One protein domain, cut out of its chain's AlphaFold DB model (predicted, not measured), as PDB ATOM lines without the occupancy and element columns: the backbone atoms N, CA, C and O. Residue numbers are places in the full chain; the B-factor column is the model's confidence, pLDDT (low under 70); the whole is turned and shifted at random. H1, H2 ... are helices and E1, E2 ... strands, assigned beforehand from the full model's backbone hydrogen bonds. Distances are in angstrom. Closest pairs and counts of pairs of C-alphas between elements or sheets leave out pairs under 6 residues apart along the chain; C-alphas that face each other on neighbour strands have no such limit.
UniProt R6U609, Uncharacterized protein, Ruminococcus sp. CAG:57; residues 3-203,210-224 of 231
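Overview. This is residues 3 to 203 and 210 to 224 of the 231 residues of an uncharacterized protein of Ruminococcus sp. CAG:57 (UniProt R6U609). A long, twisted sheet of antiparallel strands makes the body; its long hairpin E4 and E5 bends sharply, and H5 sits in the bend. On the opposite face H1 and H3 lie near E1 at one end, with the small H2 beyond the sheet, while H4 packs on E7 and E8 at the other end. The printed part has 216 residues with five named helices and eleven named strands, in the order E1 E2 H1 H2 H3 E3 E4 E5 E6 E7 E8 E9 H4 E10 E11 H5, class mixed. It is compact, with a radius of gyration of the C-alphas of 18.4 A and spans of 57 by 39 by 32 A.

Along the chain. E1, residues 3 to 8, begins at C-alpha 3 (17.030, 52.080, -25.535), and E2 holds residues 19 to 24. H1 holds residues 27 to 34, H2 37 to 42, and H3 46 to 56, 15.4 A long. E3, residues 74 to 77, precedes E4, residues 81 to 98, 32.1 A, and E5, residues 104 to 121, 34.6 A. E4 bends by 112 degrees at residue 92, E5 by 105 degrees at residue 110. E6, residues 130 to 140, 33.2 A, runs on into E7, residues 143 to 145, at 87 degrees. E8 (155 to 157), E9 (166 to 169), H4 (180 to 183), E10 (187 to 190) and E11 (193 to 199) follow. H5, residues 216 to 222, ends at C-alpha 222 (30.483, 37.854, -25.534).

Arrangement. The sheet is branched. E1 has E2 on one side, N 5 and O 22 at 2.8 A, and E3 on the other, N 4 and O 75 at 2.9 A. E2 is also the neighbour of E11, N 23 and O 193 at 2.9 A. E4, E5 and E6 form a meander, each strand the antiparallel neighbour of the one before, with N 88 and O 114 at 2.8 A and N 113 and O 138 at 2.8 A. On the side of E5 where E6 lies is also E7, N 108 and O 143 at 2.8 A; E7 and E8 form a hairpin, N 156 and O 144 at 2.8 A. On the other side of E6 from E5 lie E10, N 139 and O 188 at 2.7 A, and E11, N 194 and O 135 at 2.8 A. E9 is the edge strand beside E10, N 167 and O 189 at 2.8 A. H1 and H3 are on the same face of the sheet, at heights of 7.3 A and 5.6 A; the closest C-alphas of H3 and E1 are those of Gln 48 and Leu 7, 7.5 A. H5 is on the opposite face, with the C-alphas of Ala 220 and Leu 97 of E4 5.0 A apart. H4 is only just over E7, with 3 of its C-alphas on it. H2 is not on the sheet; H2 and H3 are close but not clearly touching, at 6.2 A between Val 40 and Glu 46. Every O i to N i+4 pair is within hydrogen-bond range in H1, H2, H3 and H5; H4 is too short for one.

Size, cuts and confidence. The C-alphas of Asp 126 and Ser 150, the two farthest apart, are 61.1 A apart. Residues 204 to 209 are not printed, and C-alphas 203 and 210 are 18.5 A apart across this cut. The link H3 to E3, 17 residues, is long. Residues 10 to 17, 148 to 150 and 200 to 203 are under 70 in pLDDT; the mean of the printed part is 87.8.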
ATOM      1  N   TYR A   3      17.739  52.639 -24.393       97.31
ATOM      2  CA  TYR A   3      17.030  52.080 -25.535       97.31
ATOM      3  C   TYR A   3      17.347  50.592 -25.639       97.31
ATOM      4  O   TYR A   3      18.493  50.193 -25.426       97.31
ATOM      5  N   LYS A   4      16.331  49.790 -25.956       95.94
ATOM      6  CA  LYS A   4      16.459  48.376 -26.312       95.94
ATOM      7  C   LYS A   4      15.956  48.215 -27.741       95.94
ATOM      8  O   LYS A   4      14.830  48.601 -28.053       95.94
ATOM      9  N   ILE A   5      16.814  47.680 -28.597       95.31
ATOM     10  CA  ILE A   5      16.556  47.467 -30.013       95.31
ATOM     11  C   ILE A   5      16.601  45.963 -30.241       95.31
ATOM     12  O   ILE A   5      17.663  45.364 -30.108       95.31
ATOM     13  N   THR A   6      15.463  45.358 -30.563       92.06
ATOM     14  CA  THR A   6      15.375  43.920 -30.828       92.06
ATOM     15  C   THR A   6      15.154  43.700 -32.312       92.06
ATOM     16  O   THR A   6      14.131  44.113 -32.851       92.06
ATOM     17  N   LEU A   7      16.116  43.083 -32.986       88.56
ATOM     18  CA  LEU A   7      16.114  42.916 -34.436       88.56
ATOM     19  C   LEU A   7      16.313  41.455 -34.800       88.56
ATOM     20  O   LEU A   7      16.914  40.703 -34.039       88.56
ATOM     21  N   PHE A   8      15.826  41.062 -35.974       81.00
ATOM     22  CA  PHE A   8      16.092  39.742 -36.523       81.00
ATOM     23  C   PHE A   8      17.605  39.501 -36.602       81.00
ATOM     24  O   PHE A   8      18.332  40.329 -37.162       81.00
ATOM     25  N   ASP A   9      18.061  38.386 -36.038       72.62
ATOM     26  CA  ASP A   9      19.451  37.965 -36.120       72.62
ATOM     27  C   ASP A   9      19.719  37.471 -37.541       72.62
ATOM     28  O   ASP A   9      19.257  36.406 -37.955       72.62
ATOM     29  N   ALA A  10      20.437  38.285 -38.310       61.19
ATOM     30  CA  ALA A  10      20.749  38.004 -39.703       61.19
ATOM     31  C   ALA A  10      21.681  36.788 -39.888       61.19
ATOM     32  O   ALA A  10      21.879  36.373 -41.028       61.19
ATOM     33  N   ASN A  11      22.212  36.206 -38.800       59.31
ATOM     34  CA  ASN A  11      23.252  35.176 -38.841       59.31
ATOM     35  C   ASN A  11      22.854  33.808 -38.271       59.31
ATOM     36  O   ASN A  11      23.745  33.002 -38.033       59.31
ATOM     37  N   CYS A  12      21.566  33.512 -38.056       43.00
ATOM     38  CA  CYS A  12      21.131  32.239 -37.462       43.00
ATOM     39  C   CYS A  12      20.152  31.448 -38.370       43.00
ATOM     40  O   CYS A  12      19.270  32.043 -39.004       43.00
ATOM     41  N   PRO A  13      20.234  30.098 -38.424       35.69
ATOM     42  CA  PRO A  13      19.197  29.248 -39.005       35.69
ATOM     43  C   PRO A  13      17.862  29.362 -38.245       35.69
ATOM     44  O   PRO A  13      17.804  29.619 -37.048       35.69
ATOM     45  N   SER A  14      16.755  29.080 -38.935       33.28
ATOM     46  CA  SER A  14      15.358  29.336 -38.531       33.28
ATOM     47  C   SER A  14      14.812  28.657 -37.253       33.28
ATOM     48  O   SER A  14      13.594  28.648 -37.057       33.28
ATOM     49  N   CYS A  15      15.639  28.066 -36.384       33.47
ATOM     50  CA  CYS A  15      15.182  27.195 -35.295       33.47
ATOM     51  C   CYS A  15      15.360  27.718 -33.853       33.47
ATOM     52  O   CYS A  15      14.849  27.059 -32.945       33.47
ATOM     53  N   THR A  16      15.975  28.884 -33.601       42.91
ATOM     54  CA  THR A  16      16.102  29.457 -32.237       42.91
ATOM     55  C   THR A  16      15.787  30.961 -32.187       42.91
ATOM     56  O   THR A  16      16.649  31.794 -32.384       42.91
ATOM     57  N   SER A  17      14.519  31.327 -31.945       51.75
ATOM     58  CA  SER A  17      13.970  32.699 -31.731       51.75
ATOM     59  C   SER A  17      14.349  33.858 -32.685       51.75
ATOM     60  O   SER A  17      13.713  34.907 -32.594       51.75
ATOM     61  N   GLY A  18      15.294  33.687 -33.614       71.06
ATOM     62  CA  GLY A  18      15.606  34.537 -34.763       71.06
ATOM     63  C   GLY A  18      15.899  36.001 -34.466       71.06
ATOM     64  O   GLY A  18      15.816  36.795 -35.387       71.06
ATOM     65  N   THR A  19      16.163  36.405 -33.223       80.38
ATOM     66  CA  THR A  19      16.250  37.818 -32.826       80.38
ATOM     67  C   THR A  19      17.365  38.050 -31.815       80.38
ATOM     68  O   THR A  19      17.633  37.200 -30.966       80.38
ATOM     69  N   ALA A  20      17.982  39.225 -31.888       84.12
ATOM     70  CA  ALA A  20      18.999  39.706 -30.966       84.12
ATOM     71  C   ALA A  20      18.585  41.066 -30.389       84.12
ATOM     72  O   ALA A  20      18.103  41.937 -31.120       84.12
ATOM     73  N   SER A  21      18.785  41.242 -29.082       89.38
ATOM     74  CA  SER A  21      18.587  42.524 -28.404       89.38
ATOM     75  C   SER A  21      19.906  43.279 -28.270       89.38
ATOM     76  O   SER A  21      20.903  42.736 -27.783       89.38
ATOM     77  N   PHE A  22      19.869  44.567 -28.585       93.12
ATOM     78  CA  PHE A  22      20.943  45.514 -28.313       93.12
ATOM     79  C   PHE A  22      20.463  46.609 -27.381       93.12
ATOM     80  O   PHE A  22      19.304  47.027 -27.441       93.12
ATOM     81  N   PHE A  23      21.372  47.122 -26.563       96.38
ATOM     82  CA  PHE A  23      21.106  48.260 -25.698       96.38
ATOM     83  C   PHE A  23      22.025  49.426 -26.038       96.38
ATOM     84  O   PHE A  23      23.195  49.244 -26.380       96.38
ATOM     85  N   THR A  24      21.501  50.641 -25.913       97.00
ATOM     86  CA  THR A  24      22.284  51.870 -26.066       97.00
ATOM     87  C   THR A  24      21.759  52.980 -25.158       97.00
ATOM     88  O   THR A  24      20.574  53.030 -24.817       97.00
ATOM     89  N   GLU A  25      22.666  53.863 -24.751       96.00
ATOM     90  CA  GLU A  25      22.362  55.136 -24.090       96.00
ATOM     91  C   GLU A  25      22.161  56.264 -25.123       96.00
ATOM     92  O   GLU A  25      21.513  57.263 -24.819       96.00
ATOM     93  N   ASP A  26      22.677  56.082 -26.345       96.38
ATOM     94  CA  ASP A  26      22.635  57.038 -27.453       96.38
ATOM     95  C   ASP A  26      22.004  56.377 -28.686       96.38
ATOM     96  O   ASP A  26      22.573  55.477 -29.315       96.38
ATOM     97  N   ILE A  27      20.775  56.791 -28.994       96.94
ATOM     98  CA  ILE A  27      20.021  56.234 -30.115       96.94
ATOM     99  C   ILE A  27      20.444  56.817 -31.462       96.94
ATOM    100  O   ILE A  27      20.355  56.126 -32.477       96.94
ATOM    101  N   ASP A  28      20.936  58.055 -31.473       97.19
ATOM    102  CA  ASP A  28      21.372  58.721 -32.695       97.19
ATOM    103  C   ASP A  28      22.704  58.118 -33.162       97.19
ATOM    104  O   ASP A  28      22.873  57.841 -34.351       97.19
ATOM    105  N   GLU A  29      23.618  57.813 -32.232       96.25
ATOM    106  CA  GLU A  29      24.842  57.059 -32.528       96.25
ATOM    107  C   GLU A  29      24.520  55.649 -33.043       96.25
ATOM    108  O   GLU A  29      25.122  55.198 -34.023       96.25
ATOM    109  N   PHE A  30      23.564  54.949 -32.420       96.44
ATOM    110  CA  PHE A  30      23.148  53.628 -32.893       96.44
ATOM    111  C   PHE A  30      22.619  53.697 -34.328       96.44
ATOM    112  O   PHE A  30      23.083  52.948 -35.182       96.44
ATOM    113  N   GLU A  31      21.696  54.617 -34.618       97.00
ATOM    114  CA  GLU A  31      21.102  54.766 -35.951       97.00
ATOM    115  C   GLU A  31      22.127  55.183 -37.001       97.00
ATOM    116  O   GLU A  31      22.125  54.634 -38.105       97.00
ATOM    117  N   HIS A  32      23.023  56.110 -36.653       96.44
ATOM    118  CA  HIS A  32      24.090  56.559 -37.538       96.44
ATOM    119  C   HIS A  32      25.009  55.407 -37.953       96.44
ATOM    120  O   HIS A  32      25.397  55.330 -39.114       96.44
ATOM    121  N   ASN A  33      25.337  54.509 -37.023       95.25
ATOM    122  CA  ASN A  33      26.242  53.395 -37.289       95.25
ATOM    123  C   ASN A  33      25.521  52.201 -37.926       95.25
ATOM    124  O   ASN A  33      25.916  51.749 -39.001       95.25
ATOM    125  N   TYR A  34      24.445  51.722 -37.296       93.75
ATOM    126  CA  TYR A  34      23.724  50.520 -37.715       93.75
ATOM    127  C   TYR A  34      23.064  50.701 -39.086       93.75
ATOM    128  O   TYR A  34      23.101  49.789 -39.908       93.75
ATOM    129  N   PHE A  35      22.502  51.884 -39.359       94.75
ATOM    130  CA  PHE A  35      21.804  52.182 -40.613       94.75
ATOM    131  C   PHE A  35      22.581  53.109 -41.559       94.75
ATOM    132  O   PHE A  35      21.954  53.730 -42.432       94.75
ATOM    133  N   SER A  36      23.907  53.192 -41.395       94.44
ATOM    134  CA  SER A  36      24.807  53.818 -42.374       94.44
ATOM    135  C   SER A  36      24.675  53.150 -43.745       94.44
ATOM    136  O   SER A  36      24.367  51.962 -43.827       94.44
ATOM    137  N   ASP A  37      24.907  53.905 -44.820       94.38
ATOM    138  CA  ASP A  37      24.754  53.388 -46.188       94.38
ATOM    139  C   ASP A  37      25.641  52.155 -46.429       94.38
ATOM    140  O   ASP A  37      25.163  51.153 -46.953       94.38
ATOM    141  N   GLU A  38      26.889  52.192 -45.947       90.69
ATOM    142  CA  GLU A  38      27.832  51.069 -46.013       90.69
ATOM    143  C   GLU A  38      27.285  49.824 -45.304       90.69
ATOM    144  O   GLU A  38      27.197  48.761 -45.915       90.69
ATOM    145  N   ASN A  39      26.851  49.957 -44.045       89.75
ATOM    146  CA  ASN A  39      26.391  48.818 -43.248       89.75
ATOM    147  C   ASN A  39      25.064  48.240 -43.767       89.75
ATOM    148  O   ASN A  39      24.834  47.031 -43.694       89.75
ATOM    149  N   VAL A  40      24.186  49.101 -44.294       90.44
ATOM    150  CA  VAL A  40      22.914  48.698 -44.905       90.44
ATOM    151  C   VAL A  40      23.151  47.935 -46.202       90.44
ATOM    152  O   VAL A  40      22.479  46.925 -46.420       90.44
ATOM    153  N   GLU A  41      24.090  48.378 -47.038       88.88
ATOM    154  CA  GLU A  41      24.438  47.699 -48.286       88.88
ATOM    155  C   GLU A  41      25.136  46.359 -48.016       88.88
ATOM    156  O   GLU A  41      24.691  45.328 -48.526       88.88
ATOM    157  N   SER A  42      26.166  46.344 -47.161       84.88
ATOM    158  CA  SER A  42      26.962  45.141 -46.879       84.88
ATOM    159  C   SER A  42      26.150  44.029 -46.214       84.88
ATOM    160  O   SER A  42      26.366  42.856 -46.511       84.88
ATOM    161  N   ASN A  43      25.192  44.389 -45.352       83.44
ATOM    162  CA  ASN A  43      24.369  43.435 -44.600       83.44
ATOM    163  C   ASN A  43      22.916  43.343 -45.107       83.44
ATOM    164  O   ASN A  43      22.088  42.679 -44.486       83.44
ATOM    165  N   GLN A  44      22.578  44.001 -46.224       87.62
ATOM    166  CA  GLN A  44      21.242  43.980 -46.848       87.62
ATOM    167  C   GLN A  44      20.092  44.390 -45.898       87.62
ATOM    168  O   GLN A  44      19.011  43.795 -45.888       87.62
ATOM    169  N   LEU A  45      20.298  45.442 -45.102       88.81
ATOM    170  CA  LEU A  45      19.420  45.797 -43.974       88.81
ATOM    171  C   LEU A  45      18.197  46.645 -44.350       88.81
ATOM    172  O   LEU A  45      17.481  47.096 -43.460       88.81
ATOM    173  N   GLU A  46      17.907  46.876 -45.632       92.00
ATOM    174  CA  GLU A  46      16.858  47.821 -46.061       92.00
ATOM    175  C   GLU A  46      15.471  47.508 -45.482       92.00
ATOM    176  O   GLU A  46      14.784  48.380 -44.940       92.00
ATOM    177  N   ALA A  47      15.059  46.238 -45.531       90.25
ATOM    178  CA  ALA A  47      13.781  45.822 -44.959       90.25
ATOM    179  C   ALA A  47      13.767  45.979 -43.428       90.25
ATOM    180  O   ALA A  47      12.763  46.404 -42.855       90.25
ATOM    181  N   GLN A  48      14.886  45.668 -42.768       90.25
ATOM    182  CA  GLN A  48      15.035  45.796 -41.321       90.25
ATOM    183  C   GLN A  48      15.006  47.271 -40.882       90.25
ATOM    184  O   GLN A  48      14.285  47.615 -39.948       90.25
ATOM    185  N   LYS A  49      15.684  48.158 -41.621       94.06
ATOM    186  CA  LYS A  49      15.675  49.619 -41.443       94.06
ATOM    187  C   LYS A  49      14.258  50.183 -41.507       94.06
ATOM    188  O   LYS A  49      13.851  50.946 -40.632       94.06
ATOM    189  N   GLN A  50      13.462  49.763 -42.492       94.56
ATOM    190  CA  GLN A  50      12.062  50.186 -42.600       94.56
ATOM    191  C   GLN A  50      11.214  49.730 -41.405       94.56
ATOM    192  O   GLN A  50      10.436  50.523 -40.869       94.56
ATOM    193  N   ARG A  51      11.358  48.470 -40.969       93.88
ATOM    194  CA  ARG A  51      10.640  47.944 -39.794       93.88
ATOM    195  C   ARG A  51      11.020  48.696 -38.519       93.88
ATOM    196  O   ARG A  51      10.128  49.105 -37.777       93.88
ATOM    197  N   TYR A  52      12.312  48.955 -38.326       95.44
ATOM    198  CA  TYR A  52      12.829  49.738 -37.210       95.44
ATOM    199  C   TYR A  52      12.203  51.140 -37.143       95.44
ATOM    200  O   TYR A  52      11.647  51.511 -36.112       95.44
ATOM    201  N   PHE A  53      12.209  51.909 -38.240       97.19
ATOM    202  CA  PHE A  53      11.673  53.277 -38.214       97.19
ATOM    203  C   PHE A  53      10.151  53.334 -38.038       97.19
ATOM    204  O   PHE A  53       9.653  54.250 -37.384       97.19
ATOM    205  N   ARG A  54       9.407  52.345 -38.551       96.69
ATOM    206  CA  ARG A  54       7.969  52.197 -38.255       96.69
ATOM    207  C   ARG A  54       7.731  51.918 -36.772       96.69
ATOM    208  O   ARG A  54       6.893  52.569 -36.154       96.69
ATOM    209  N   SER A  55       8.516  51.007 -36.197       96.19
ATOM    210  CA  SER A  55       8.483  50.689 -34.768       96.19
ATOM    211  C   SER A  55       8.782  51.919 -33.901       96.19
ATOM    212  O   SER A  55       8.013  52.246 -32.996       96.19
ATOM    213  N   LYS A  56       9.831  52.681 -34.247       96.31
ATOM    214  CA  LYS A  56      10.197  53.953 -33.596       96.31
ATOM    215  C   LYS A  56       9.097  55.016 -33.714       96.31
ATOM    216  O   LYS A  56       8.918  55.809 -32.794       96.31
ATOM    217  N   ALA A  57       8.331  55.023 -34.808       96.75
ATOM    218  CA  ALA A  57       7.180  55.910 -34.996       96.75
ATOM    219  C   ALA A  57       5.936  55.507 -34.172       96.75
ATOM    220  O   ALA A  57       4.938  56.229 -34.188       96.75
ATOM    221  N   GLY A  58       5.994  54.389 -33.439       93.12
ATOM    222  CA  GLY A  58       4.930  53.915 -32.552       93.12
ATOM    223  C   GLY A  58       4.036  52.829 -33.151       93.12
ATOM    224  O   GLY A  58       3.049  52.449 -32.521       93.12
ATOM    225  N   GLU A  59       4.349  52.317 -34.345       94.56
ATOM    226  CA  GLU A  59       3.685  51.116 -34.856       94.56
ATOM    227  C   GLU A  59       4.148  49.878 -34.073       94.56
ATOM    228  O   GLU A  59       5.319  49.763 -33.713       94.56
ATOM    229  N   ILE A  60       3.241  48.925 -33.843       92.44
ATOM    230  CA  ILE A  60       3.605  47.615 -33.291       92.44
ATOM    231  C   ILE A  60       4.216  46.804 -34.435       92.44
ATOM    232  O   ILE A  60       3.508  46.306 -35.312       92.44
ATOM    233  N   VAL A  61       5.543  46.732 -34.454       91.88
ATOM    234  CA  VAL A  61       6.329  45.971 -35.423       91.88
ATOM    235  C   VAL A  61       7.326  45.137 -34.639       91.88
ATOM    236  O   VAL A  61       8.238  45.672 -34.011       91.88
ATOM    237  N   THR A  62       7.147  43.825 -34.673       87.75
ATOM    238  CA  THR A  62       8.021  42.877 -33.986       87.75
ATOM    239  C   THR A  62       8.735  42.018 -35.031       87.75
ATOM    240  O   THR A  62       8.192  41.755 -36.107       87.75
ATOM    241  N   ASP A  63       9.962  41.597 -34.722       83.06
ATOM    242  CA  ASP A  63      10.647  40.537 -35.479       83.06
ATOM    243  C   ASP A  63      10.366  39.142 -34.878       83.06
ATOM    244  O   ASP A  63      10.819  38.121 -35.391       83.06
ATOM    245  N   TYR A  64       9.545  39.089 -33.824       76.50
ATOM    246  CA  TYR A  64       8.941  37.865 -33.314       76.50
ATOM    247  C   TYR A  64       7.669  37.528 -34.103       76.50
ATOM    248  O   TYR A  64       7.015  38.391 -34.677       76.50
ATOM    249  N   TYR A  65       7.225  36.270 -34.080       72.38
ATOM    250  CA  TYR A  65       5.882  35.913 -34.557       72.38
ATOM    251  C   TYR A  65       4.812  36.293 -33.511       72.38
ATOM    252  O   TYR A  65       4.110  35.424 -32.992       72.38
ATOM    253  N   SER A  66       4.740  37.577 -33.139       78.44
ATOM    254  CA  SER A  66       3.893  38.094 -32.055       78.44
ATOM    255  C   SER A  66       3.420  39.526 -32.315       78.44
ATOM    256  O   SER A  66       4.166  40.338 -32.852       78.44
ATOM    257  N   ASP A  67       2.216  39.854 -31.847       81.88
ATOM    258  CA  ASP A  67       1.667  41.220 -31.851       81.88
ATOM    259  C   ASP A  67       1.789  41.902 -30.472       81.88
ATOM    260  O   ASP A  67       1.110  42.891 -30.194       81.88
ATOM    261  N   ASP A  68       2.611  41.353 -29.572       86.12
ATOM    262  CA  ASP A  68       2.825  41.907 -28.234       86.12
ATOM    263  C   ASP A  68       3.647  43.216 -28.304       86.12
ATOM    264  O   ASP A  68       4.800  43.186 -28.748       86.12
ATOM    265  N   PRO A  69       3.112  44.364 -27.838       85.38
ATOM    266  CA  PRO A  69       3.856  45.625 -27.776       85.38
ATOM    267  C   PRO A  69       5.135  45.549 -26.928       85.38
ATOM    268  O   PRO A  69       6.077  46.313 -27.152       85.38
ATOM    269  N   GLU A  70       5.202  44.625 -25.968       85.44
ATOM    270  CA  GLU A  70       6.397  44.386 -25.154       85.44
ATOM    271  C   GLU A  70       7.526  43.697 -25.938       85.44
ATOM    272  O   GLU A  70       8.648  43.618 -25.443       85.44
ATOM    273  N   LEU A  71       7.261  43.264 -27.173       87.81
ATOM    274  CA  LEU A  71       8.225  42.671 -28.102       87.81
ATOM    275  C   LEU A  71       8.476  43.551 -29.340       87.81
ATOM    276  O   LEU A  71       9.026  43.084 -30.340       87.81
ATOM    277  N   ASN A  72       8.054  44.819 -29.296       92.88
ATOM    278  CA  ASN A  72       8.302  45.782 -30.365       92.88
ATOM    279  C   ASN A  72       9.811  45.941 -30.617       92.88
ATOM    280  O   ASN A  72      10.596  45.933 -29.670       92.88
ATOM    281  N   ILE A  73      10.210  46.125 -31.878       94.38
ATOM    282  CA  ILE A  73      11.624  46.287 -32.262       94.38
ATOM    283  C   ILE A  73      12.278  47.434 -31.488       94.38
ATOM    284  O   ILE A  73      13.358  47.271 -30.927       94.38
ATOM    285  N   PHE A  74      11.627  48.596 -31.461       96.25
ATOM    286  CA  PHE A  74      12.115  49.785 -30.782       96.25
ATOM    287  C   PHE A  74      11.430  49.937 -29.428       96.25
ATOM    288  O   PHE A  74      10.219  50.171 -29.340       96.25
ATOM    289  N   GLN A  75      12.221  49.850 -28.364       95.31
ATOM    290  CA  GLN A  75      11.767  50.058 -26.997       95.31
ATOM    291  C   GLN A  75      12.685  51.048 -26.289       95.31
ATOM    292  O   GLN A  75      13.882  51.138 -26.561       95.31
ATOM    293  N   TYR A  76      12.131  51.777 -25.329       94.94
ATOM    294  CA  TYR A  76      12.913  52.639 -24.458       94.94
ATOM    295  C   TYR A  76      12.384  52.583 -23.029       94.94
ATOM    296  O   TYR A  76      11.201  52.350 -22.775       94.94
ATOM    297  N   ALA A  77      13.299  52.804 -22.100       93.94
ATOM    298  CA  ALA A  77      13.062  52.904 -20.677       93.94
ATOM    299  C   ALA A  77      13.510  54.295 -20.229       93.94
ATOM    300  O   ALA A  77      14.711  54.564 -20.118       93.94
ATOM    301  N   GLU A  78      12.553  55.194 -19.987       94.00
ATOM    302  CA  GLU A  78      12.827  56.575 -19.563       94.00
ATOM    303  C   GLU A  78      13.676  56.610 -18.283       94.00
ATOM    304  O   GLU A  78      14.692  57.311 -18.224       94.00
ATOM    305  N   TYR A  79      13.334  55.746 -17.324       93.69
ATOM    306  CA  TYR A  79      14.010  55.578 -16.035       93.69
ATOM    307  C   TYR A  79      15.050  54.454 -16.054       93.69
ATOM    308  O   TYR A  79      15.543  54.050 -15.000       93.69
ATOM    309  N   GLY A  80      15.379  53.929 -17.238       92.56
ATOM    310  CA  GLY A  80      16.415  52.921 -17.392       92.56
ATOM    311  C   GLY A  80      17.783  53.469 -16.991       92.56
ATOM    312  O   GLY A  80      18.115  54.617 -17.310       92.56
ATOM    313  N   THR A  81      18.574  52.646 -16.303       92.31
ATOM    314  CA  THR A  81      19.905  53.018 -15.802       92.31
ATOM    315  C   THR A  81      20.903  51.875 -15.933       92.31
ATOM    316  O   THR A  81      20.533  50.701 -15.953       92.31
ATOM    317  N   ILE A  82      22.186  52.230 -15.991       93.88
ATOM    318  CA  ILE A  82      23.288  51.293 -15.787       93.88
ATOM    319  C   ILE A  82      23.620  51.299 -14.297       93.88
ATOM    320  O   ILE A  82      24.165  52.270 -13.777       93.88
ATOM    321  N   GLU A  83      23.269  50.220 -13.603       91.94
ATOM    322  CA  GLU A  83      23.425  50.112 -12.148       91.94
ATOM    323  C   GLU A  83      24.851  49.721 -11.748       91.94
ATOM    324  O   GLU A  83      25.350  50.118 -10.694       91.94
ATOM    325  N   LYS A  84      25.513  48.918 -12.587       93.19
ATOM    326  CA  LYS A  84      26.891  48.456 -12.393       93.19
ATOM    327  C   LYS A  84      27.603  48.411 -13.737       93.19
ATOM    328  O   LYS A  84      27.000  48.030 -14.735       93.19
ATOM    329  N   ARG A  85      28.895  48.733 -13.740       95.94
ATOM    330  CA  ARG A  85      29.787  48.588 -14.895       95.94
ATOM    331  C   ARG A  85      31.167  48.152 -14.412       95.94
ATOM    332  O   ARG A  85      31.649  48.681 -13.409       95.94
ATOM    333  N   LYS A  86      31.794  47.206 -15.107       97.88
ATOM    334  CA  LYS A  86      33.216  46.877 -14.945       97.88
ATOM    335  C   LYS A  86      33.866  46.688 -16.307       97.88
ATOM    336  O   LYS A  86      33.220  46.248 -17.254       97.88
ATOM    337  N   THR A  87      35.147  47.012 -16.364       98.38
ATOM    338  CA  THR A  87      35.979  46.904 -17.558       98.38
ATOM    339  C   THR A  87      37.116  45.941 -17.266       98.38
ATOM    340  O   THR A  87      37.759  46.043 -16.220       98.38
ATOM    341  N   PHE A  88      37.349  45.020 -18.190       98.44
ATOM    342  CA  PHE A  88      38.405  44.021 -18.135       98.44
ATOM    343  C   PHE A  88      39.355  44.254 -19.300       98.44
ATOM    344  O   PHE A  88      38.920  44.533 -20.418       98.44
ATOM    345  N   HIS A  89      40.647  44.172 -19.010       98.50
ATOM    346  CA  HIS A  89      41.716  44.419 -19.964       98.50
ATOM    347  C   HIS A  89      42.520  43.139 -20.143       98.50
ATOM    348  O   HIS A  89      42.918  42.519 -19.159       98.50
ATOM    349  N   TYR A  90      42.773  42.782 -21.395       98.38
ATOM    350  CA  TYR A  90      43.622  41.659 -21.761       98.38
ATOM    351  C   TYR A  90      44.690  42.138 -22.739       98.38
ATOM    352  O   TYR A  90      44.408  42.943 -23.628       98.38
ATOM    353  N   GLU A  91      45.900  41.619 -22.577       98.06
ATOM    354  CA  GLU A  91      47.053  41.908 -23.427       98.06
ATOM    355  C   GLU A  91      47.564  40.597 -24.027       98.06
ATOM    356  O   GLU A  91      47.587  39.573 -23.338       98.06
ATOM    357  N   ASP A  92      47.941  40.633 -25.306       97.19
ATOM    358  CA  ASP A  92      48.516  39.509 -26.054       97.19
ATOM    359  C   ASP A  92      47.759  38.179 -25.858       97.19
ATOM    360  O   ASP A  92      48.352  37.119 -25.617       97.19
ATOM    361  N   LYS A  93      46.425  38.228 -25.949       96.31
ATOM    362  CA  LYS A  93      45.541  37.098 -25.636       96.31
ATOM    363  C   LYS A  93      45.025  36.422 -26.903       96.31
ATOM    364  O   LYS A  93      44.635  37.082 -27.863       96.31
ATOM    365  N   ILE A  94      44.984  35.090 -26.869       95.38
ATOM    366  CA  ILE A  94      44.213  34.277 -27.813       95.38
ATOM    367  C   ILE A  94      42.886  33.908 -27.144       95.38
ATOM    368  O   ILE A  94      42.880  33.365 -26.040       95.38
ATOM    369  N   PHE A  95      41.782  34.218 -27.815       95.25
ATOM    370  CA  PHE A  95      40.421  33.852 -27.447       95.25
ATOM    371  C   PHE A  95      39.993  32.647 -28.284       95.25
ATOM    372  O   PHE A  95      39.967  32.714 -29.512       95.25
ATOM    373  N   GLU A  96      39.658  31.542 -27.623       92.69
ATOM    374  CA  GLU A  96      39.192  30.318 -28.281       92.69
ATOM    375  C   GLU A  96      37.677  30.402 -28.516       92.69
ATOM    376  O   GLU A  96      36.867  29.954 -27.699       92.69
ATOM    377  N   LEU A  97      37.288  31.026 -29.629       90.31
ATOM    378  CA  LEU A  97      35.885  31.139 -30.024       90.31
ATOM    379  C   LEU A  97      35.438  29.912 -30.817       90.31
ATOM    380  O   LEU A  97      36.254  29.119 -31.282       90.31
ATOM    381  N   HIS A  98      34.127  29.759 -30.981       84.81
ATOM    382  CA  HIS A  98      33.537  28.674 -31.756       84.81
ATOM    383  C   HIS A  98      32.394  29.221 -32.606       84.81
ATOM    384  O   HIS A  98      31.622  30.054 -32.135       84.81
ATOM    385  N   ASN A  99      32.279  28.749 -33.846       78.38
ATOM    386  CA  ASN A  99      31.109  29.041 -34.678       78.38
ATOM    387  C   ASN A  99      29.913  28.146 -34.298       78.38
ATOM    388  O   ASN A  99      30.034  27.242 -33.465       78.38
ATOM    389  N   GLY A 100      28.767  28.341 -34.958       73.50
ATOM    390  CA  GLY A 100      27.542  27.552 -34.722       73.50
ATOM    391  C   GLY A 100      27.695  26.028 -34.893       73.50
ATOM    392  O   GLY A 100      26.909  25.258 -34.345       73.50
ATOM    393  N   TYR A 101      28.739  25.562 -35.590       77.25
ATOM    394  CA  TYR A 101      29.077  24.141 -35.739       77.25
ATOM    395  C   TYR A 101      30.067  23.625 -34.681       77.25
ATOM    396  O   TYR A 101      30.577  22.510 -34.813       77.25
ATOM    397  N   LEU A 102      30.345  24.418 -33.640       80.12
ATOM    398  CA  LEU A 102      31.345  24.143 -32.604       80.12
ATOM    399  C   LEU A 102      32.766  23.970 -33.163       80.12
ATOM    400  O   LEU A 102      33.596  23.285 -32.564       80.12
ATOM    401  N   ILE A 103      33.055  24.573 -34.318       82.00
ATOM    402  CA  ILE A 103      34.396  24.538 -34.898       82.00
ATOM    403  C   ILE A 103      35.212  25.679 -34.280       82.00
ATOM    404  O   ILE A 103      34.727  26.816 -34.284       82.00
ATOM    405  N   PRO A 104      36.417  25.401 -33.744       86.00
ATOM    406  CA  PRO A 104      37.239  26.421 -33.111       86.00
ATOM    407  C   PRO A 104      37.675  27.491 -34.111       86.00
ATOM    408  O   PRO A 104      38.026  27.193 -35.256       86.00
ATOM    409  N   TYR A 105      37.677  28.731 -33.639       87.31
ATOM    410  CA  TYR A 105      38.080  29.926 -34.363       87.31
ATOM    411  C   TYR A 105      38.943  30.793 -33.428       87.31
ATOM    412  O   TYR A 105      38.425  31.697 -32.767       87.31
ATOM    413  N   PRO A 106      40.246  30.477 -33.283       92.00
ATOM    414  CA  PRO A 106      41.121  31.156 -32.338       92.00
ATOM    415  C   PRO A 106      41.456  32.562 -32.833       92.00
ATOM    416  O   PRO A 106      42.031  32.733 -33.913       92.00
ATOM    417  N   ILE A 107      41.143  33.565 -32.019       94.56
ATOM    418  CA  ILE A 107      41.376  34.976 -32.336       94.56
ATOM    419  C   ILE A 107      42.461  35.521 -31.432       94.56
ATOM    420  O   ILE A 107      42.339  35.487 -30.213       94.56
ATOM    421  N   TYR A 108      43.508  36.067 -32.028       96.06
ATOM    422  CA  TYR A 108      44.500  36.851 -31.317       96.06
ATOM    423  C   TYR A 108      44.072  38.318 -31.250       96.06
ATOM    424  O   TYR A 108      43.616  38.874 -32.248       96.06
ATOM    425  N   ALA A 109      44.287  38.954 -30.101       97.62
ATOM    426  CA  ALA A 109      44.292  40.405 -29.973       97.62
ATOM    427  C   ALA A 109      45.504  40.846 -29.144       97.62
ATOM    428  O   ALA A 109      45.769  40.300 -28.069       97.62
ATOM    429  N   ALA A 110      46.217  41.862 -29.632       98.00
ATOM    430  CA  ALA A 110      47.300  42.495 -28.883       98.00
ATOM    431  C   ALA A 110      46.755  43.245 -27.659       98.00
ATOM    432  O   ALA A 110      47.318  43.156 -26.573       98.00
ATOM    433  N   GLU A 111      45.617  43.921 -27.818       98.44
ATOM    434  CA  GLU A 111      44.872  44.529 -26.718       98.44
ATOM    435  C   GLU A 111      43.389  44.196 -26.871       98.44
ATOM    436  O   GLU A 111      42.824  44.317 -27.963       98.44
ATOM    437  N   ALA A 112      42.737  43.824 -25.774       98.44
ATOM    438  CA  ALA A 112      41.296  43.641 -25.721       98.44
ATOM    439  C   ALA A 112      40.711  44.316 -24.481       98.44
ATOM    440  O   ALA A 112      41.191  44.142 -23.361       98.44
ATOM    441  N   ILE A 113      39.637  45.066 -24.694       98.50
ATOM    442  CA  ILE A 113      38.825  45.675 -23.650       98.50
ATOM    443  C   ILE A 113      37.449  45.030 -23.724       98.50
ATOM    444  O   ILE A 113      36.793  45.101 -24.762       98.50
ATOM    445  N   VAL A 114      37.010  44.428 -22.625       98.12
ATOM    446  CA  VAL A 114      35.655  43.893 -22.469       98.12
ATOM    447  C   VAL A 114      34.968  44.668 -21.358       98.12
ATOM    448  O   VAL A 114      35.435  44.698 -20.221       98.12
ATOM    449  N   GLU A 115      33.855  45.310 -21.678       97.88
ATOM    450  CA  GLU A 115      33.018  45.991 -20.700       97.88
ATOM    451  C   GLU A 115      31.767  45.166 -20.442       97.88
ATOM    452  O   GLU A 115      31.054  44.803 -21.375       97.88
ATOM    453  N   LEU A 116      31.484  44.923 -19.166       97.12
ATOM    454  CA  LEU A 116      30.234  44.338 -18.703       97.12
ATOM    455  C   LEU A 116      29.439  45.376 -17.924       97.12
ATOM    456  O   LEU A 116      29.987  46.103 -17.085       97.12
ATOM    457  N   ALA A 117      28.135  45.415 -18.163       95.88
ATOM    458  CA  ALA A 117      27.223  46.299 -17.462       95.88
ATOM    459  C   ALA A 117      25.935  45.578 -17.069       95.88
ATOM    460  O   ALA A 117      25.432  44.723 -17.791       95.88
ATOM    461  N   GLN A 118      25.387  45.961 -15.919       94.62
ATOM    462  CA  GLN A 118      24.022  45.621 -15.546       94.62
ATOM    463  C   GLN A 118      23.117  46.803 -15.872       94.62
ATOM    464  O   GLN A 118      23.275  47.881 -15.293       94.62
ATOM    465  N   ILE A 119      22.154  46.577 -16.757       93.75
ATOM    466  CA  ILE A 119      21.097  47.529 -17.087       93.75
ATOM    467  C   ILE A 119      19.842  47.155 -16.304       93.75
ATOM    468  O   ILE A 119      19.390  46.015 -16.377       93.75
ATOM    469  N   ALA A 120      19.260  48.126 -15.605       91.94
ATOM    470  CA  ALA A 120      17.874  48.068 -15.158       91.94
ATOM    471  C   ALA A 120      17.006  48.790 -16.194       91.94
ATOM    472  O   ALA A 120      17.094  50.011 -16.350       91.94
ATOM    473  N   PHE A 121      16.191  48.041 -16.930       91.62
ATOM    474  CA  PHE A 121      15.312  48.548 -17.976       91.62
ATOM    475  C   PHE A 121      13.934  48.859 -17.385       91.62
ATOM    476  O   PHE A 121      13.081  47.985 -17.232       91.62
ATOM    477  N   LYS A 122      13.758  50.124 -17.001       90.12
ATOM    478  CA  LYS A 122      12.635  50.616 -16.204       90.12
ATOM    479  C   LYS A 122      11.832  51.685 -16.959       90.12
ATOM    480  O   LYS A 122      12.317  52.792 -17.210       90.12
ATOM    481  N   LYS A 123      10.598  51.350 -17.329       86.19
ATOM    482  CA  LYS A 123       9.610  52.198 -18.010       86.19
ATOM    483  C   LYS A 123       8.892  53.155 -17.050       86.19
ATOM    484  O   LYS A 123       8.592  54.270 -17.456       86.19
ATOM    485  N   ASN A 124       8.677  52.768 -15.788       85.88
ATOM    486  CA  ASN A 124       7.993  53.589 -14.769       85.88
ATOM    487  C   ASN A 124       8.861  53.808 -13.524       85.88
ATOM    488  O   ASN A 124       9.609  52.912 -13.176       85.88
ATOM    489  N   PRO A 125       8.743  54.912 -12.766       83.88
ATOM    490  CA  PRO A 125       9.572  55.155 -11.578       83.88
ATOM    491  C   PRO A 125       9.311  54.182 -10.413       83.88
ATOM    492  O   PRO A 125      10.190  54.013  -9.568       83.88
ATOM    493  N   ASP A 126       8.159  53.510 -10.388       83.81
ATOM    494  CA  ASP A 126       7.731  52.646  -9.277       83.81
ATOM    495  C   ASP A 126       7.938  51.141  -9.531       83.81
ATOM    496  O   ASP A 126       7.743  50.335  -8.624       83.81
ATOM    497  N   GLU A 127       8.345  50.732 -10.738       80.31
ATOM    498  CA  GLU A 127       8.658  49.324 -11.037       80.31
ATOM    499  C   GLU A 127      10.143  49.011 -10.783       80.31
ATOM    500  O   GLU A 127      10.994  49.899 -10.830       80.31
ATOM    501  N   GLU A 128      10.496  47.753 -10.519       73.75
ATOM    502  CA  GLU A 128      11.913  47.367 -10.397       73.75
ATOM    503  C   GLU A 128      12.629  47.321 -11.759       73.75
ATOM    504  O   GLU A 128      13.838  47.535 -11.823       73.75
ATOM    505  N   GLY A 129      11.874  47.127 -12.846       78.88
ATOM    506  CA  GLY A 129      12.395  46.977 -14.203       78.88
ATOM    507  C   GLY A 129      13.035  45.607 -14.443       78.88
ATOM    508  O   GLY A 129      13.370  44.870 -13.516       78.88
ATOM    509  N   GLU A 130      13.197  45.243 -15.710       87.31
ATOM    510  CA  GLU A 130      13.933  44.031 -16.077       87.31
ATOM    511  C   GLU A 130      15.436  44.274 -15.950       87.31
ATOM    512  O   GLU A 130      15.924  45.353 -16.292       87.31
ATOM    513  N   LYS A 131      16.185  43.277 -15.472       90.31
ATOM    514  CA  LYS A 131      17.643  43.383 -15.342       90.31
ATOM    515  C   LYS A 131      18.334  42.584 -16.431       90.31
ATOM    516  O   LYS A 131      18.076  41.390 -16.581       90.31
ATOM    517  N   TYR A 132      19.255  43.242 -17.120       91.56
ATOM    518  CA  TYR A 132      20.043  42.672 -18.201       91.56
ATOM    519  C   TYR A 132      21.523  42.746 -17.853       91.56
ATOM    520  O   TYR A 132      22.013  43.814 -17.477       91.56
ATOM    521  N   LEU A 133      22.234  41.628 -17.989       92.75
ATOM    522  CA  LEU A 133      23.686  41.651 -18.104       92.75
ATOM    523  C   LEU A 133      24.026  41.816 -19.579       92.75
ATOM    524  O   LEU A 133      23.620  41.001 -20.410       92.75
ATOM    525  N   VAL A 134      24.771  42.866 -19.886       94.00
ATOM    526  CA  VAL A 134      25.150  43.206 -21.251       94.00
ATOM    527  C   VAL A 134      26.656  43.379 -21.375       94.00
ATOM    528  O   VAL A 134      27.334  43.698 -20.392       94.00
ATOM    529  N   ALA A 135      27.167  43.195 -22.587       95.19
ATOM    530  CA  ALA A 135      28.583  43.308 -22.893       95.19
ATOM    531  C   ALA A 135      28.848  44.153 -24.134       95.19
ATOM    532  O   ALA A 135      28.045  44.200 -25.060       95.19
ATOM    533  N   ARG A 136      30.012  44.790 -24.175       95.50
ATOM    534  CA  ARG A 136      30.605  45.311 -25.410       95.50
ATOM    535  C   ARG A 136      32.108  45.123 -25.352       95.50
ATOM    536  O   ARG A 136      32.672  44.980 -24.264       95.50
ATOM    537  N   TYR A 137      32.759  45.133 -26.503       97.25
ATOM    538  CA  TYR A 137      34.192  44.890 -26.554       97.25
ATOM    539  C   TYR A 137      34.890  45.701 -27.642       97.25
ATOM    540  O   TYR A 137      34.276  46.167 -28.604       97.25
ATOM    541  N   SER A 138      36.196  45.880 -27.469       97.94
ATOM    542  CA  SER A 138      37.097  46.492 -28.439       97.94
ATOM    543  C   SER A 138      38.420  45.741 -28.446       97.94
ATOM    544  O   SER A 138      39.044  45.565 -27.404       97.94
ATOM    545  N   LEU A 139      38.830  45.303 -29.628       98.25
ATOM    546  CA  LEU A 139      40.043  44.554 -29.910       98.25
ATOM    547  C   LEU A 139      40.954  45.398 -30.804       98.25
ATOM    548  O   LEU A 139      40.486  46.074 -31.731       98.25
ATOM    549  N   ARG A 140      42.258  45.343 -30.543       98.06
ATOM    550  CA  ARG A 140      43.315  45.948 -31.362       98.06
ATOM    551  C   ARG A 140      44.408  44.932 -31.643       98.06
ATOM    552  O   ARG A 140      44.655  44.041 -30.831       98.06
ATOM    553  N   GLY A 141      45.070  45.087 -32.783       97.38
ATOM    554  CA  GLY A 141      46.023  44.095 -33.257       97.38
ATOM    555  C   GLY A 141      45.348  42.749 -33.510       97.38
ATOM    556  O   GLY A 141      45.894  41.723 -33.117       97.38
ATOM    557  N   VAL A 142      44.109  42.771 -34.017       96.75
ATOM    558  CA  VAL A 142      43.236  41.593 -34.085       96.75
ATOM    559  C   VAL A 142      43.464  40.785 -35.363       96.75
ATOM    560  O   VAL A 142      43.454  41.336 -36.463       96.75
ATOM    561  N   CYS A 143      43.644  39.472 -35.219       95.19
ATOM    562  CA  CYS A 143      43.801  38.531 -36.330       95.19
ATOM    563  C   CYS A 143      43.377  37.112 -35.931       95.19
ATOM    564  O   CYS A 143      43.388  36.755 -34.752       95.19
ATOM    565  N   CYS A 144      43.041  36.283 -36.913       92.31
ATOM    566  CA  CYS A 144      42.621  34.899 -36.699       92.31
ATOM    567  C   CYS A 144      43.767  33.935 -36.970       92.31
ATOM    568  O   CYS A 144      44.543  34.128 -37.901       92.31
ATOM    569  N   LYS A 145      43.881  32.879 -36.165       89.38
ATOM    570  CA  LYS A 145      44.868  31.826 -36.408       89.38
ATOM    571  C   LYS A 145      44.376  30.885 -37.511       89.38
ATOM    572  O   LYS A 145      43.249  30.391 -37.444       89.38
ATOM    573  N   ASP A 146      45.238  30.575 -38.483       81.19
ATOM    574  CA  ASP A 146      44.909  29.648 -39.569       81.19
ATOM    575  C   ASP A 146      44.621  28.242 -39.016       81.19
ATOM    576  O   ASP A 146      45.519  27.490 -38.628       81.19
ATOM    577  N   THR A 147      43.339  27.886 -38.968       71.12
ATOM    578  CA  THR A 147      42.888  26.633 -38.343       71.12
ATOM    579  C   THR A 147      42.756  25.495 -39.366       71.12
ATOM    580  O   THR A 147      42.865  24.317 -39.007       71.12
ATOM    581  N   PHE A 148      42.599  25.823 -40.655       69.25
ATOM    582  CA  PHE A 148      42.283  24.861 -41.724       69.25
ATOM    583  C   PHE A 148      43.362  24.732 -42.803       69.25
ATOM    584  O   PHE A 148      43.358  23.753 -43.555       69.25
ATOM    585  N   GLY A 149      44.274  25.695 -42.908       65.69
ATOM    586  CA  GLY A 149      45.332  25.694 -43.905       65.69
ATOM    587  C   GLY A 149      46.538  24.827 -43.548       65.69
ATOM    588  O   GLY A 149      46.625  24.171 -42.508       65.69
ATOM    589  N   SER A 150      47.493  24.808 -44.478       64.94
ATOM    590  CA  SER A 150      48.733  24.039 -44.368       64.94
ATOM    591  C   SER A 150      49.756  24.649 -43.405       64.94
ATOM    592  O   SER A 150      50.730  23.974 -43.081       64.94
ATOM    593  N   ASP A 151      49.568  25.903 -42.983       71.25
ATOM    594  CA  ASP A 151      50.540  26.686 -42.213       71.25
ATOM    595  C   ASP A 151      49.891  27.216 -40.925       71.25
ATOM    596  O   ASP A 151      49.574  28.396 -40.792       71.25
ATOM    597  N   LYS A 152      49.654  26.294 -39.982       70.19
ATOM    598  CA  LYS A 152      48.927  26.530 -38.718       70.19
ATOM    599  C   LYS A 152      49.606  27.509 -37.757       70.19
ATOM    600  O   LYS A 152      49.049  27.802 -36.699       70.19
ATOM    601  N   ASP A 153      50.804  27.971 -38.092       80.12
ATOM    602  CA  ASP A 153      51.548  28.952 -37.307       80.12
ATOM    603  C   ASP A 153      51.322  30.388 -37.809       80.12
ATOM    604  O   ASP A 153      51.768  31.332 -37.160       80.12
ATOM    605  N   LYS A 154      50.589  30.570 -38.917       89.12
ATOM    606  CA  LYS A 154      50.250  31.887 -39.467       89.12
ATOM    607  C   LYS A 154      48.875  32.385 -39.048       89.12
ATOM    608  O   LYS A 154      47.989  31.626 -38.652       89.12
ATOM    609  N   PHE A 155      48.720  33.691 -39.200       92.38
ATOM    610  CA  PHE A 155      47.501  34.437 -38.954       92.38
ATOM    611  C   PHE A 155      46.946  35.005 -40.257       92.38
ATOM    612  O   PHE A 155      47.701  35.227 -41.204       92.38
ATOM    613  N   GLU A 156      45.642  35.233 -40.280       91.81
ATOM    614  CA  GLU A 156      44.884  35.911 -41.333       91.81
ATOM    615  C   GLU A 156      44.022  37.025 -40.723       91.81
ATOM    616  O   GLU A 156      43.928  37.158 -39.496       91.81
ATOM    617  N   ASP A 157      43.420  37.865 -41.564       90.38
ATOM    618  CA  ASP A 157      42.536  38.920 -41.080       90.38
ATOM    619  C   ASP A 157      41.324  38.338 -40.336       90.38
ATOM    620  O   ASP A 157      40.822  37.253 -40.630       90.38
ATOM    621  N   CYS A 158      40.859  39.067 -39.324       90.12
ATOM    622  CA  CYS A 158      39.711  38.661 -38.529       90.12
ATOM    623  C   CYS A 158      38.419  39.182 -39.159       90.12
ATOM    624  O   CYS A 158      37.839  40.152 -38.677       90.12
ATOM    625  N   THR A 159      37.965  38.595 -40.262       87.12
ATOM    626  CA  THR A 159      36.672  38.985 -40.843       87.12
ATOM    627  C   THR A 159      35.525  38.519 -39.930       87.12
ATOM    628  O   THR A 159      35.374  37.314 -39.730       87.12
ATOM    629  N   PRO A 160      34.714  39.434 -39.359       85.38
ATOM    630  CA  PRO A 160      33.543  39.045 -38.591       85.38
ATOM    631  C   PRO A 160      32.406  38.611 -39.521       85.38
ATOM    632  O   PRO A 160      32.179  39.222 -40.564       85.38
ATOM    633  N   TYR A 161      31.657  37.595 -39.105       78.25
ATOM    634  CA  TYR A 161      30.484  37.080 -39.824       78.25
ATOM    635  C   TYR A 161      29.182  37.229 -39.040       78.25
ATOM    636  O   TYR A 161      28.153  36.721 -39.465       78.25
ATOM    637  N   GLY A 162      29.224  37.856 -37.866       74.06
ATOM    638  CA  GLY A 162      28.045  38.066 -37.046       74.06
ATOM    639  C   GLY A 162      27.447  39.452 -37.218       74.06
ATOM    640  O   GLY A 162      27.172  39.933 -38.313       74.06
ATOM    641  N   ASN A 163      27.097  40.041 -36.088       81.44
ATOM    642  CA  ASN A 163      26.072  41.060 -36.011       81.44
ATOM    643  C   ASN A 163      26.488  42.413 -36.640       81.44
ATOM    644  O   ASN A 163      27.616  42.854 -36.398       81.44
ATOM    645  N   PRO A 164      25.588  43.149 -37.335       87.62
ATOM    646  CA  PRO A 164      25.898  44.462 -37.924       87.62
ATOM    647  C   PRO A 164      26.276  45.572 -36.926       87.62
ATOM    648  O   PRO A 164      26.529  46.708 -37.329       87.62
ATOM    649  N   ILE A 165      26.299  45.279 -35.622       90.44
ATOM    650  CA  ILE A 165      26.859  46.166 -34.594       90.44
ATOM    651  C   ILE A 165      28.398  46.167 -34.542       90.44
ATOM    652  O   ILE A 165      28.984  46.967 -33.804       90.44
ATOM    653  N   ILE A 166      29.057  45.251 -35.261       91.19
ATOM    654  CA  ILE A 166      30.516  45.165 -35.309       91.19
ATOM    655  C   ILE A 166      31.065  46.242 -36.247       91.19
ATOM    656  O   ILE A 166      30.639  46.385 -37.388       91.19
ATOM    657  N   LYS A 167      32.069  46.974 -35.767       92.06
ATOM    658  CA  LYS A 167      32.911  47.868 -36.561       92.06
ATOM    659  C   LYS A 167      34.291  47.270 -36.715       92.06
ATOM    660  O   LYS A 167      34.945  46.978 -35.710       92.06
ATOM    661  N   THR A 168      34.748  47.186 -37.954       93.00
ATOM    662  CA  THR A 168      36.118  46.819 -38.300       93.00
ATOM    663  C   THR A 168      36.870  48.025 -38.851       93.00
ATOM    664  O   THR A 168      36.293  48.973 -39.381       93.00
ATOM    665  N   CYS A 169      38.186  48.026 -38.678       94.25
ATOM    666  CA  CYS A 169      39.081  48.980 -39.318       94.25
ATOM    667  C   CYS A 169      40.347  48.223 -39.702       94.25
ATOM    668  O   CYS A 169      41.198  47.978 -38.843       94.25
ATOM    669  N   TYR A 170      40.417  47.805 -40.967       92.94
ATOM    670  CA  TYR A 170      41.501  46.998 -41.527       92.94
ATOM    671  C   TYR A 170      42.209  47.769 -42.646       92.94
ATOM    672  O   TYR A 170      41.532  48.392 -43.465       92.94
ATOM    673  N   PRO A 171      43.554  47.766 -42.691       92.50
ATOM    674  CA  PRO A 171      44.293  48.300 -43.833       92.50
ATOM    675  C   PRO A 171      43.928  47.583 -45.146       92.50
ATOM    676  O   PRO A 171      43.756  46.369 -45.157       92.50
ATOM    677  N   GLU A 172      43.858  48.318 -46.263       87.88
ATOM    678  CA  GLU A 172      43.474  47.763 -47.578       87.88
ATOM    679  C   GLU A 172      44.485  46.735 -48.127       87.88
ATOM    680  O   GLU A 172      44.103  45.795 -48.818       87.88
ATOM    681  N   ASP A 173      45.769  46.883 -47.785       89.00
ATOM    682  CA  ASP A 173      46.876  46.080 -48.325       89.00
ATOM    683  C   ASP A 173      47.327  44.940 -47.388       89.00
ATOM    684  O   ASP A 173      48.497  44.536 -47.393       89.00
ATOM    685  N   LEU A 174      46.431  44.418 -46.543       90.38
ATOM    686  CA  LEU A 174      46.766  43.277 -45.690       90.38
ATOM    687  C   LEU A 174      47.078  42.030 -46.538       90.38
ATOM    688  O   LEU A 174      46.334  41.695 -47.464       90.38
ATOM    689  N   PRO A 175      48.157  41.289 -46.228       89.31
ATOM    690  CA  PRO A 175      48.385  40.001 -46.856       89.31
ATOM    691  C   PRO A 175      47.334  38.998 -46.380       89.31
ATOM    692  O   PRO A 175      46.882  39.040 -45.237       89.31
ATOM    693  N   TYR A 176      47.031  38.022 -47.238       83.81
ATOM    694  CA  TYR A 176      46.114  36.935 -46.890       83.81
ATOM    695  C   TYR A 176      46.565  36.168 -45.636       83.81
ATOM    696  O   TYR A 176      45.739  35.821 -44.804       83.81
ATOM    697  N   LYS A 177      47.876  35.915 -45.491       90.44
ATOM    698  CA  LYS A 177      48.460  35.257 -44.313       90.44
ATOM    699  C   LYS A 177      49.804  35.855 -43.929       90.44
ATOM    700  O   LYS A 177      50.603  36.189 -44.809       90.44
ATOM    701  N   GLY A 178      50.111  35.870 -42.637       91.88
ATOM    702  CA  GLY A 178      51.421  36.271 -42.135       91.88
ATOM    703  C   GLY A 178      51.569  36.173 -40.620       91.88
ATOM    704  O   GLY A 178      50.827  35.455 -39.956       91.88
ATOM    705  N   GLU A 179      52.572  36.870 -40.092       93.62
ATOM    706  CA  GLU A 179      52.794  36.990 -38.648       93.62
ATOM    707  C   GLU A 179      51.763  37.940 -38.026       93.62
ATOM    708  O   GLU A 179      51.302  38.883 -38.678       93.62
ATOM    709  N   LYS A 180      51.428  37.728 -36.749       93.25
ATOM    710  CA  LYS A 180      50.411  38.520 -36.035       93.25
ATOM    711  C   LYS A 180      50.713  40.026 -36.020       93.25
ATOM    712  O   LYS A 180      49.796  40.840 -36.047       93.25
ATOM    713  N   GLU A 181      51.989  40.416 -36.034       94.69
ATOM    714  CA  GLU A 181      52.428  41.817 -35.991       94.69
ATOM    715  C   GLU A 181      51.987  42.618 -37.225       94.69
ATOM    716  O   GLU A 181      51.819  43.838 -37.137       94.69
ATOM    717  N   ILE A 182      51.752  41.950 -38.361       94.94
ATOM    718  CA  ILE A 182      51.241  42.585 -39.586       94.94
ATOM    719  C   ILE A 182      49.845  43.173 -39.358       94.94
ATOM    720  O   ILE A 182      49.504  44.202 -39.933       94.94
ATOM    721  N   TYR A 183      49.064  42.555 -38.474       95.44
ATOM    722  CA  TYR A 183      47.696  42.949 -38.161       95.44
ATOM    723  C   TYR A 183      47.620  43.931 -36.983       95.44
ATOM    724  O   TYR A 183      46.537  44.172 -36.463       95.44
ATOM    725  N   SER A 184      48.744  44.515 -36.550       95.25
ATOM    726  CA  SER A 184      48.816  45.428 -35.391       95.25
ATOM    727  C   SER A 184      47.877  46.639 -35.484       95.25
ATOM    728  O   SER A 184      47.340  47.076 -34.463       95.25
ATOM    729  N   ASP A 185      47.617  47.133 -36.696       95.94
ATOM    730  CA  ASP A 185      46.696  48.248 -36.944       95.94
ATOM    731  C   ASP A 185      45.223  47.820 -37.090       95.94
ATOM    732  O   ASP A 185      44.339  48.681 -37.114       95.94
ATOM    733  N   CYS A 186      44.933  46.513 -37.136       97.25
ATOM    734  CA  CYS A 186      43.572  45.993 -37.239       97.25
ATOM    735  C   CYS A 186      42.790  46.230 -35.948       97.25
ATOM    736  O   CYS A 186      43.272  45.948 -34.843       97.25
ATOM    737  N   LYS A 187      41.549  46.703 -36.082       97.25
ATOM    738  CA  LYS A 187      40.639  46.926 -34.950       97.25
ATOM    739  C   LYS A 187      39.282  46.307 -35.217       97.25
ATOM    740  O   LYS A 187      38.782  46.388 -36.335       97.25
ATOM    741  N   LEU A 188      38.676  45.767 -34.166       95.88
ATOM    742  CA  LEU A 188      37.322  45.222 -34.182       95.88
ATOM    743  C   LEU A 188      36.621  45.626 -32.882       95.88
ATOM    744  O   LEU A 188      37.201  45.515 -31.808       95.88
ATOM    745  N   SER A 189      35.398  46.142 -32.945       96.19
ATOM    746  CA  SER A 189      34.649  46.544 -31.742       96.19
ATOM    747  C   SER A 189      33.143  46.512 -31.955       96.19
ATOM    748  O   SER A 189      32.701  46.518 -33.098       96.19
ATOM    749  N   THR A 190      32.359  46.552 -30.879       94.75
ATOM    750  CA  THR A 190      30.908  46.774 -30.954       94.75
ATOM    751  C   THR A 190      30.541  48.195 -30.524       94.75
ATOM    752  O   THR A 190      31.075  48.715 -29.542       94.75
ATOM    753  N   PHE A 191      29.617  48.844 -31.244       94.81
ATOM    754  CA  PHE A 191      29.124  50.187 -30.873       94.81
ATOM    755  C   PHE A 191      27.867  50.170 -29.992       94.81
ATOM    756  O   PHE A 191      27.450  51.212 -29.497       94.81
ATOM    757  N   ALA A 192      27.271  48.997 -29.778       95.00
ATOM    758  CA  ALA A 192      26.128  48.795 -28.898       95.00
ATOM    759  C   ALA A 192      26.433  47.703 -27.864       95.00
ATOM    760  O   ALA A 192      27.361  46.905 -28.029       95.00
ATOM    761  N   TRP A 193      25.644  47.677 -26.792       95.06
ATOM    762  CA  TRP A 193      25.693  46.614 -25.798       95.06
ATOM    763  C   TRP A 193      24.918  45.391 -26.295       95.06
ATOM    764  O   TRP A 193      23.755  45.519 -26.673       95.06
ATOM    765  N   VAL A 194      25.536  44.216 -26.245       90.25
ATOM    766  CA  VAL A 194      24.933  42.918 -26.573       90.25
ATOM    767  C   VAL A 194      24.356  42.291 -25.314       90.25
ATOM    768  O   VAL A 194      25.011  42.274 -24.270       90.25
ATOM    769  N   GLU A 195      23.136  41.772 -25.400       89.94
ATOM    770  CA  GLU A 195      22.526  41.004 -24.316       89.94
ATOM    771  C   GLU A 195      23.257  39.671 -24.085       89.94
ATOM    772  O   GLU A 195      23.389  38.867 -25.005       89.94
ATOM    773  N   LEU A 196      23.695  39.414 -22.846       85.06
ATOM    774  CA  LEU A 196      24.209  38.101 -22.434       85.06
ATOM    775  C   LEU A 196      23.148  37.290 -21.695       85.06
ATOM    776  O   LEU A 196      22.927  36.118 -21.991       85.06
ATOM    777  N   TYR A 197      22.516  37.918 -20.704       81.50
ATOM    778  CA  TYR A 197      21.493  37.295 -19.876       81.50
ATOM    779  C   TYR A 197      20.423  38.313 -19.505       81.50
ATOM    780  O   TYR A 197      20.732  39.434 -19.090       81.50
ATOM    781  N   GLN A 198      19.172  37.872 -19.548       81.38
ATOM    782  CA  GLN A 198      18.036  38.551 -18.945       81.38
ATOM    783  C   GLN A 198      17.616  37.803 -17.679       81.38
ATOM    784  O   GLN A 198      17.475  36.578 -17.680       81.38
ATOM    785  N   ASN A 199      17.380  38.529 -16.588       73.56
ATOM    786  CA  ASN A 199      16.808  37.943 -15.382       73.56
ATOM    787  C   ASN A 199      15.279  38.018 -15.486       73.56
ATOM    788  O   ASN A 199      14.687  39.076 -15.287       73.56
ATOM    789  N   CYS A 200      14.626  36.893 -15.787       54.12
ATOM    790  CA  CYS A 200      13.171  36.829 -15.983       54.12
ATOM    791  C   CYS A 200      12.351  36.810 -14.674       54.12
ATOM    792  O   CYS A 200      11.137  36.594 -14.703       54.12
ATOM    793  N   PHE A 201      12.979  36.977 -13.506       50.47
ATOM    794  CA  PHE A 201      12.284  36.853 -12.226       50.47
ATOM    795  C   PHE A 201      11.488  38.123 -11.910       50.47
ATOM    796  O   PHE A 201      12.035  39.120 -11.462       50.47
ATOM    797  N   LYS A 202      10.167  38.074 -12.104       47.59
ATOM    798  CA  LYS A 202       9.230  39.030 -11.497       47.59
ATOM    799  C   LYS A 202       9.019  38.627 -10.030       47.59
ATOM    800  O   LYS A 202       8.290  37.673  -9.763       47.59
ATOM    801  N   GLY A 203       9.676  39.305  -9.088       47.12
ATOM    802  CA  GLY A 203       9.478  39.110  -7.645       47.12
ATOM    803  C   GLY A 203      10.596  39.711  -6.786       47.12
ATOM    804  O   GLY A 203      11.719  39.836  -7.261       47.12
ATOM    805  N   GLU A 210      26.439  39.820 -10.057       86.38
ATOM    806  CA  GLU A 210      27.806  40.098  -9.666       86.38
ATOM    807  C   GLU A 210      28.652  40.081 -10.936       86.38
ATOM    808  O   GLU A 210      28.632  39.117 -11.694       86.38
ATOM    809  N   ILE A 211      29.319  41.199 -11.217       91.44
ATOM    810  CA  ILE A 211      30.179  41.311 -12.391       91.44
ATOM    811  C   ILE A 211      31.583  40.930 -11.940       91.44
ATOM    812  O   ILE A 211      32.229  41.699 -11.222       91.44
ATOM    813  N   GLU A 212      32.036  39.752 -12.333       93.25
ATOM    814  CA  GLU A 212      33.399  39.258 -12.125       93.25
ATOM    815  C   GLU A 212      34.146  39.203 -13.455       93.25
ATOM    816  O   GLU A 212      33.575  39.509 -14.503       93.25
ATOM    817  N   GLU A 213      35.436  38.875 -13.403       95.25
ATOM    818  CA  GLU A 213      36.214  38.658 -14.617       95.25
ATOM    819  C   GLU A 213      35.601  37.508 -15.433       95.25
ATOM    820  O   GLU A 213      35.399  36.424 -14.879       95.25
ATOM    821  N   PRO A 214      35.276  37.732 -16.721       93.38
ATOM    822  CA  PRO A 214      34.682  36.710 -17.570       93.38
ATOM    823  C   PRO A 214      35.530  35.439 -17.651       93.38
ATOM    824  O   PRO A 214      36.741  35.497 -17.873       93.38
ATOM    825  N   THR A 215      34.885  34.278 -17.547       93.44
ATOM    826  CA  THR A 215      35.513  32.997 -17.899       93.44
ATOM    827  C   THR A 215      35.739  32.900 -19.412       93.44
ATOM    828  O   THR A 215      35.123  33.632 -20.184       93.44
ATOM    829  N   GLU A 216      36.567  31.955 -19.869       91.19
ATOM    830  CA  GLU A 216      36.753  31.709 -21.314       91.19
ATOM    831  C   GLU A 216      35.431  31.396 -22.034       91.19
ATOM    832  O   GLU A 216      35.204  31.860 -23.145       91.19
ATOM    833  N   GLU A 217      34.518  30.665 -21.385       88.44
ATOM    834  CA  GLU A 217      33.185  30.382 -21.933       88.44
ATOM    835  C   GLU A 217      32.349  31.662 -22.075       88.44
ATOM    836  O   GLU A 217      31.717  31.885 -23.106       88.44
ATOM    837  N   GLN A 218      32.390  32.546 -21.074       88.75
ATOM    838  CA  GLN A 218      31.697  33.832 -21.138       88.75
ATOM    839  C   GLN A 218      32.315  34.758 -22.188       88.75
ATOM    840  O   GLN A 218      31.574  35.421 -22.907       88.75
ATOM    841  N   LEU A 219      33.644  34.786 -22.324       92.62
ATOM    842  CA  LEU A 219      34.325  35.515 -23.400       92.62
ATOM    843  C   LEU A 219      33.906  34.984 -24.774       92.62
ATOM    844  O   LEU A 219      33.623  35.783 -25.668       92.62
ATOM    845  N   ALA A 220      33.783  33.662 -24.919       88.56
ATOM    846  CA  ALA A 220      33.292  33.047 -26.144       88.56
ATOM    847  C   ALA A 220      31.855  33.472 -26.475       88.56
ATOM    848  O   ALA A 220      31.549  33.733 -27.636       88.56
ATOM    849  N   TRP A 221      30.987  33.607 -25.469       84.81
ATOM    850  CA  TRP A 221      29.618  34.095 -25.665       84.81
ATOM    851  C   TRP A 221      29.564  35.591 -25.975       84.81
ATOM    852  O   TRP A 221      28.808  35.996 -26.854       84.81
ATOM    853  N   ILE A 222      30.381  36.405 -25.300       90.00
ATOM    854  CA  ILE A 222      30.483  37.854 -25.534       90.00
ATOM    855  C   ILE A 222      30.918  38.149 -26.971       90.00
ATOM    856  O   ILE A 222      30.421  39.089 -27.584       90.00
ATOM    857  N   MET A 223      31.846  37.354 -27.503       90.88
ATOM    858  CA  MET A 223      32.441  37.550 -28.826       90.88
ATOM    859  C   MET A 223      31.896  36.579 -29.882       90.88
ATOM    860  O   MET A 223      32.486  36.449 -30.953       90.88
ATOM    861  N   ARG A 224      30.765  35.907 -29.621       83.56
ATOM    862  CA  ARG A 224      30.169  34.917 -30.543       83.56
ATOM    863  C   ARG A 224      29.839  35.491 -31.922       83.56
ATOM    864  O   ARG A 224      29.847  34.772 -32.916       83.56
TER     865      ARG A 224